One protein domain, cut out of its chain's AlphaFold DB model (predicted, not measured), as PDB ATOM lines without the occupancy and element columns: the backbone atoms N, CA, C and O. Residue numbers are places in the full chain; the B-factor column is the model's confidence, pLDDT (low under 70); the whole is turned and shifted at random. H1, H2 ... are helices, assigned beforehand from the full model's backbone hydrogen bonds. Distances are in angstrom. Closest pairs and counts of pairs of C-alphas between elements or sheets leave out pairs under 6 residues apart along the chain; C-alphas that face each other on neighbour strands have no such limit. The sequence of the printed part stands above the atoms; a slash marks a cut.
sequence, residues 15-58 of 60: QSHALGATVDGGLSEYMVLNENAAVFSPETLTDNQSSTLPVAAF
ATOM      1  N   GLN A  15      -3.933  26.186 -16.053       84.50
ATOM      2  CA  GLN A  15      -5.316  26.482 -15.677       84.50
ATOM      3  C   GLN A  15      -6.274  25.308 -15.978       84.50
ATOM      4  O   GLN A  15      -7.261  25.113 -15.267       84.50
ATOM      5  N   SER A  16      -5.952  24.477 -16.976       90.12
ATOM      6  CA  SER A  16      -6.712  23.261 -17.322       90.12
ATOM      7  C   SER A  16      -6.417  22.073 -16.398       90.12
ATOM      8  O   SER A  16      -6.952  20.985 -16.595       90.12
ATOM      9  N   HIS A  17      -5.542  22.261 -15.411       89.62
ATOM     10  CA  HIS A  17      -5.150  21.241 -14.445       89.62
ATOM     11  C   HIS A  17      -5.268  21.739 -12.995       89.62
ATOM     12  O   HIS A  17      -4.951  21.000 -12.066       89.62
ATOM     13  N   ALA A  18      -5.735  22.971 -12.779       89.44
ATOM     14  CA  ALA A  18      -5.827  23.573 -11.457       89.44
ATOM     15  C   ALA A  18      -6.989  22.998 -10.626       89.44
ATOM     16  O   ALA A  18      -8.101  22.802 -11.130       89.44
ATOM     17  N   LEU A  19      -6.729  22.780  -9.330       91.94
ATOM     18  CA  LEU A  19      -7.748  22.419  -8.338       91.94
ATOM     19  C   LEU A  19      -8.797  23.536  -8.229       91.94
ATOM     20  O   LEU A  19      -8.446  24.710  -8.124       91.94
ATOM     21  N   GLY A  20     -10.079  23.173  -8.237       91.50
ATOM     22  CA  GLY A  20     -11.196  24.120  -8.170       91.50
ATOM     23  C   GLY A  20     -11.523  24.830  -9.490       91.50
ATOM     24  O   GLY A  20     -12.438  25.648  -9.513       91.50
ATOM     25  N   ALA A  21     -10.810  24.519 -10.579       89.94
ATOM     26  CA  ALA A  21     -11.163  24.950 -11.928       89.94
ATOM     27  C   ALA A  21     -11.769  23.778 -12.716       89.94
ATOM     28  O   ALA A  21     -12.972  23.547 -12.683       89.94
ATOM     29  N   THR A  22     -10.924  23.026 -13.417       91.12
ATOM     30  CA  THR A  22     -11.310  21.846 -14.210       91.12
ATOM     31  C   THR A  22     -11.057  20.531 -13.471       91.12
ATOM     32  O   THR A  22     -11.598  19.496 -13.859       91.12
ATOM     33  N   VAL A  23     -10.249  20.562 -12.406       91.62
ATOM     34  CA  VAL A  23     -10.066  19.461 -11.453       91.62
ATOM     35  C   VAL A  23     -10.862  19.772 -10.186       91.62
ATOM     36  O   VAL A  23     -10.850  20.916  -9.729       91.62
ATOM     37  N   ASP A  24     -11.516  18.764  -9.605       93.00
ATOM     38  CA  ASP A  24     -12.284  18.908  -8.362       93.00
ATOM     39  C   ASP A  24     -11.443  19.564  -7.252       93.00
ATOM     40  O   ASP A  24     -10.283  19.213  -7.022       93.00
ATOM     41  N   GLY A  25     -12.022  20.576  -6.601       93.06
ATOM     42  CA  GLY A  25     -11.360  21.403  -5.591       93.06
ATOM     43  C   GLY A  25     -11.752  21.062  -4.153       93.06
ATOM     44  O   GLY A  25     -12.507  20.131  -3.894       93.06
ATOM     45  N   GLY A  26     -11.235  21.849  -3.206       93.31
ATOM     46  CA  GLY A  26     -11.420  21.629  -1.764       93.31
ATOM     47  C   GLY A  26     -12.713  22.193  -1.163       93.31
ATOM     48  O   GLY A  26     -12.896  22.101   0.042       93.31
ATOM     49  N   LEU A  27     -13.615  22.782  -1.961       95.06
ATOM     50  CA  LEU A  27     -14.940  23.230  -1.492       95.06
ATOM     51  C   LEU A  27     -15.920  22.045  -1.403       95.06
ATOM     52  O   LEU A  27     -16.973  22.026  -2.035       95.06
ATOM     53  N   SER A  28     -15.509  21.032  -0.651       95.62
ATOM     54  CA  SER A  28     -16.177  19.755  -0.411       95.62
ATOM     55  C   SER A  28     -15.625  19.185   0.897       95.62
ATOM     56  O   SER A  28     -14.517  19.528   1.301       95.62
ATOM     57  N   GLU A  29     -16.361  18.294   1.558       96.88
ATOM     58  CA  GLU A  29     -15.880  17.628   2.779       96.88
ATOM     59  C   GLU A  29     -14.676  16.709   2.506       96.88
ATOM     60  O   GLU A  29     -13.874  16.446   3.400       96.88
ATOM     61  N   TYR A  30     -14.531  16.245   1.260       95.50
ATOM     62  CA  TYR A  30     -13.461  15.348   0.834       95.50
ATOM     63  C   TYR A  30     -12.966  15.684  -0.571       95.50
ATOM     64  O   TYR A  30     -13.730  16.138  -1.428       95.50
ATOM     65  N   MET A  31     -11.693  15.375  -0.826       93.19
ATOM     66  CA  MET A  31     -11.074  15.451  -2.146       93.19
ATOM     67  C   MET A  31     -10.088  14.304  -2.364       93.19
ATOM     68  O   MET A  31      -9.482  13.800  -1.419       93.19
ATOM     69  N   VAL A  32      -9.903  13.910  -3.624       92.94
ATOM     70  CA  VAL A  32      -8.876  12.943  -4.027       92.94
ATOM     71  C   VAL A  32      -7.711  13.713  -4.636       92.94
ATOM     72  O   VAL A  32      -7.898  14.482  -5.576       92.94
ATOM     73  N   LEU A  33      -6.503  13.487  -4.127       91.19
ATOM     74  CA  LEU A  33      -5.282  14.135  -4.602       91.19
ATOM     75  C   LEU A  33      -4.281  13.101  -5.116       91.19
ATOM     76  O   LEU A  33      -4.268  11.952  -4.679       91.19
ATOM     77  N   ASN A  34      -3.411  13.531  -6.030       91.00
ATOM     78  CA  ASN A  34      -2.171  12.810  -6.286       91.00
ATOM     79  C   ASN A  34      -1.218  13.077  -5.115       91.00
ATOM     80  O   ASN A  34      -1.067  14.229  -4.718       91.00
ATOM     81  N   GLU A  35      -0.557  12.043  -4.597       91.88
ATOM     82  CA  GLU A  35       0.347  12.162  -3.443       91.88
ATOM     83  C   GLU A  35       1.465  13.194  -3.648       91.88
ATOM     84  O   GLU A  35       1.834  13.892  -2.711       91.88
ATOM     85  N   ASN A  36       1.941  13.372  -4.886       89.94
ATOM     86  CA  ASN A  36       2.990  14.345  -5.196       89.94
ATOM     87  C   ASN A  36       2.491  15.796  -5.151       89.94
ATOM     88  O   ASN A  36       3.302  16.711  -5.088       89.94
ATOM     89  N   ALA A  37       1.175  16.014  -5.209       88.19
ATOM     90  CA  ALA A  37       0.551  17.333  -5.117       88.19
ATOM     91  C   ALA A  37       0.169  17.715  -3.676       88.19
ATOM     92  O   ALA A  37      -0.445  18.761  -3.464       88.19
ATOM     93  N   ALA A  38       0.494  16.870  -2.697       91.12
ATOM     94  CA  ALA A  38       0.252  17.115  -1.286       91.12
ATOM     95  C   ALA A  38       1.578  17.328  -0.547       91.12
ATOM     96  O   ALA A  38       2.601  16.726  -0.866       91.12
ATOM     97  N   VAL A  39       1.545  18.181   0.473       90.81
ATOM     98  CA  VAL A  39       2.664  18.405   1.393       90.81
ATOM     99  C   VAL A  39       2.148  18.371   2.824       90.81
ATOM    100  O   VAL A  39       0.984  18.685   3.076       90.81
ATOM    101  N   PHE A  40       3.006  17.988   3.768       94.75
ATOM    102  CA  PHE A  40       2.645  18.010   5.181       94.75
ATOM    103  C   PHE A  40       2.421  19.442   5.666       94.75
ATOM    104  O   PHE A  40       3.219  20.340   5.392       94.75
ATOM    105  N   SER A  41       1.348  19.634   6.430       95.75
ATOM    106  CA  SER A  41       1.158  20.853   7.211       95.75
ATOM    107  C   SER A  41       2.256  20.959   8.277       95.75
ATOM    108  O   SER A  41       2.557  19.953   8.924       95.75
ATOM    109  N   PRO A  42       2.826  22.152   8.523       96.00
ATOM    110  CA  PRO A  42       3.654  22.380   9.700       96.00
ATOM    111  C   PRO A  42       2.882  22.070  10.990       96.00
ATOM    112  O   PRO A  42       1.735  22.488  11.140       96.00
ATOM    113  N   GLU A  43       3.526  21.399  11.948       97.12
ATOM    114  CA  GLU A  43       2.906  21.033  13.236       97.12
ATOM    115  C   GLU A  43       2.579  22.248  14.122       97.12
ATOM    116  O   GLU A  43       1.777  22.161  15.047       97.12
ATOM    117  N   THR A  44       3.203  23.396  13.853       97.50
ATOM    118  CA  THR A  44       3.015  24.641  14.610       97.50
ATOM    119  C   THR A  44       1.806  25.462  14.154       97.50
ATOM    120  O   THR A  44       1.530  26.503  14.752       97.50
ATOM    121  N   LEU A  45       1.102  25.032  13.102       97.38
ATOM    122  CA  LEU A  45      -0.024  25.749  12.508       97.38
ATOM    123  C   LEU A  45      -1.315  24.936  12.607       97.38
ATOM    124  O   LEU A  45      -1.319  23.713  12.496       97.38
ATOM    125  N   THR A  46      -2.428  25.642  12.788       97.88
ATOM    126  CA  THR A  46      -3.771  25.055  12.677       97.88
ATOM    127  C   THR A  46      -4.140  24.806  11.215       97.88
ATOM    128  O   THR A  46      -3.650  25.509  10.330       97.88
ATOM    129  N   ASP A  47      -5.083  23.894  10.953       95.62
ATOM    130  CA  ASP A  47      -5.574  23.607   9.594       95.62
ATOM    131  C   ASP A  47      -6.041  24.871   8.859       95.62
ATOM    132  O   ASP A  47      -5.702  25.084   7.695       95.62
ATOM    133  N   ASN A  48      -6.744  25.766   9.562       95.94
ATOM    134  CA  ASN A  48      -7.179  27.046   9.004       95.94
ATOM    135  C   ASN A  48      -5.990  27.898   8.541       95.94
ATOM    136  O   ASN A  48      -6.041  28.465   7.455       95.94
ATOM    137  N   GLN A  49      -4.911  27.970   9.322       95.50
ATOM    138  CA  GLN A  49      -3.708  28.716   8.935       95.50
ATOM    139  C   GLN A  49      -2.983  28.031   7.772       95.50
ATOM    140  O   GLN A  49      -2.667  28.688   6.778       95.50
ATOM    141  N   SER A  50      -2.779  26.716   7.853       95.62
ATOM    142  CA  SER A  50      -2.081  25.936   6.828       95.62
ATOM    143  C   SER A  50      -2.797  25.947   5.481       95.62
ATOM    144  O   SER A  50      -2.139  26.035   4.447       95.62
ATOM    145  N   SER A  51      -4.135  25.952   5.480       93.56
ATOM    146  CA  SER A  51      -4.948  26.000   4.258       93.56
ATOM    147  C   SER A  51      -4.700  27.249   3.403       93.56
ATOM    148  O   SER A  51      -4.930  27.228   2.196       93.56
ATOM    149  N   THR A  52      -4.186  28.329   4.002       93.69
ATOM    150  CA  THR A  52      -3.893  29.578   3.286       93.69
ATOM    151  C   THR A  52      -2.529  29.575   2.597       93.69
ATOM    152  O   THR A  52      -2.332  30.317   1.632       93.69
ATOM    153  N   LEU A  53      -1.589  28.732   3.044       93.25
ATOM    154  CA  LEU A  53      -0.204  28.746   2.570       93.25
ATOM    155  C   LEU A  53      -0.063  28.521   1.054       93.25
ATOM    156  O   LEU A  53       0.681  29.284   0.437       93.25
ATOM    157  N   PRO A  54      -0.776  27.562   0.420       88.94
ATOM    158  CA  PRO A  54      -0.594  27.274  -1.006       88.94
ATOM    159  C   PRO A  54      -0.904  28.448  -1.943       88.94
ATOM    160  O   PRO A  54      -0.449  28.446  -3.083       88.94
ATOM    161  N   VAL A  55      -1.674  29.441  -1.483       87.44
ATOM    162  CA  VAL A  55      -2.064  30.613  -2.284       87.44
ATOM    163  C   VAL A  55      -1.425  31.896  -1.756       87.44
ATOM    164  O   VAL A  55      -0.933  32.701  -2.541       87.44
ATOM    165  N   ALA A  56      -1.435  32.106  -0.438       87.06
ATOM    166  CA  ALA A  56      -1.125  33.400   0.164       87.06
ATOM    167  C   ALA A  56       0.314  33.530   0.688       87.06
ATOM    168  O   ALA A  56       0.774  34.651   0.889       87.06
ATOM    169  N   ALA A  57       1.033  32.423   0.922       82.75
ATOM    170  CA  ALA A  57       2.369  32.493   1.526       82.75
ATOM    171  C   ALA A  57       3.426  33.106   0.594       82.75
ATOM    172  O   ALA A  57       4.431  33.632   1.066       82.75
ATOM    173  N   PHE A  58       3.201  33.058  -0.721       67.06
ATOM    174  CA  PHE A  58       4.110  33.612  -1.719       67.06
ATOM    175  C   PHE A  58       3.659  35.008  -2.149       67.06
ATOM    176  O   PHE A  58       3.103  35.202  -3.227       67.06
TER     177      PHE A  58
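What this domain is: This is residues 15 to 58 of the 60 residues of an uncharacterized protein of Staphylococcus sp. 8AQ (UniProt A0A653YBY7). This domain has little regular structure: a long winding stretch without named elements, residues 15 to 46, leads to two very short helices, H1 and then H2, near the end of the printed part. Residues 15 to 25 curl at one end of the longest axis, and residues 43 to 48, of which 47 and 48 belong to H1, stick out at the other. The printed part has 44 residues, with 8 in named elements, class all helix, and no named strand. It is only just loose, close to compact, with a radius of gyration of the C-alphas of 11.5 A and spans of 32 by 23 by 20 A.

Where its parts are: H1 is residues 47 to 50, 5.0 A from first to last C-alpha, beginning at C-alpha 47 (-5.574, 23.607, 9.594). H2 is residues 53 to 56, 5.3 A long, ending at C-alpha 56 (-1.125, 33.400, 0.164).

How they stand to each other: H1 and H2 meet only through their link, a tight one of 2 residues. Both are too short for an O i to N i+4 pair; the one O i to N i+3 pair is within hydrogen-bond range in H1 but not in H2.

The domain as a whole: The C-alphas farthest apart, of Ser 16 and Thr 44, are 33.4 A apart. The printed part has no cut. Its mean pLDDT is 91.9, and residue 58 is under 70.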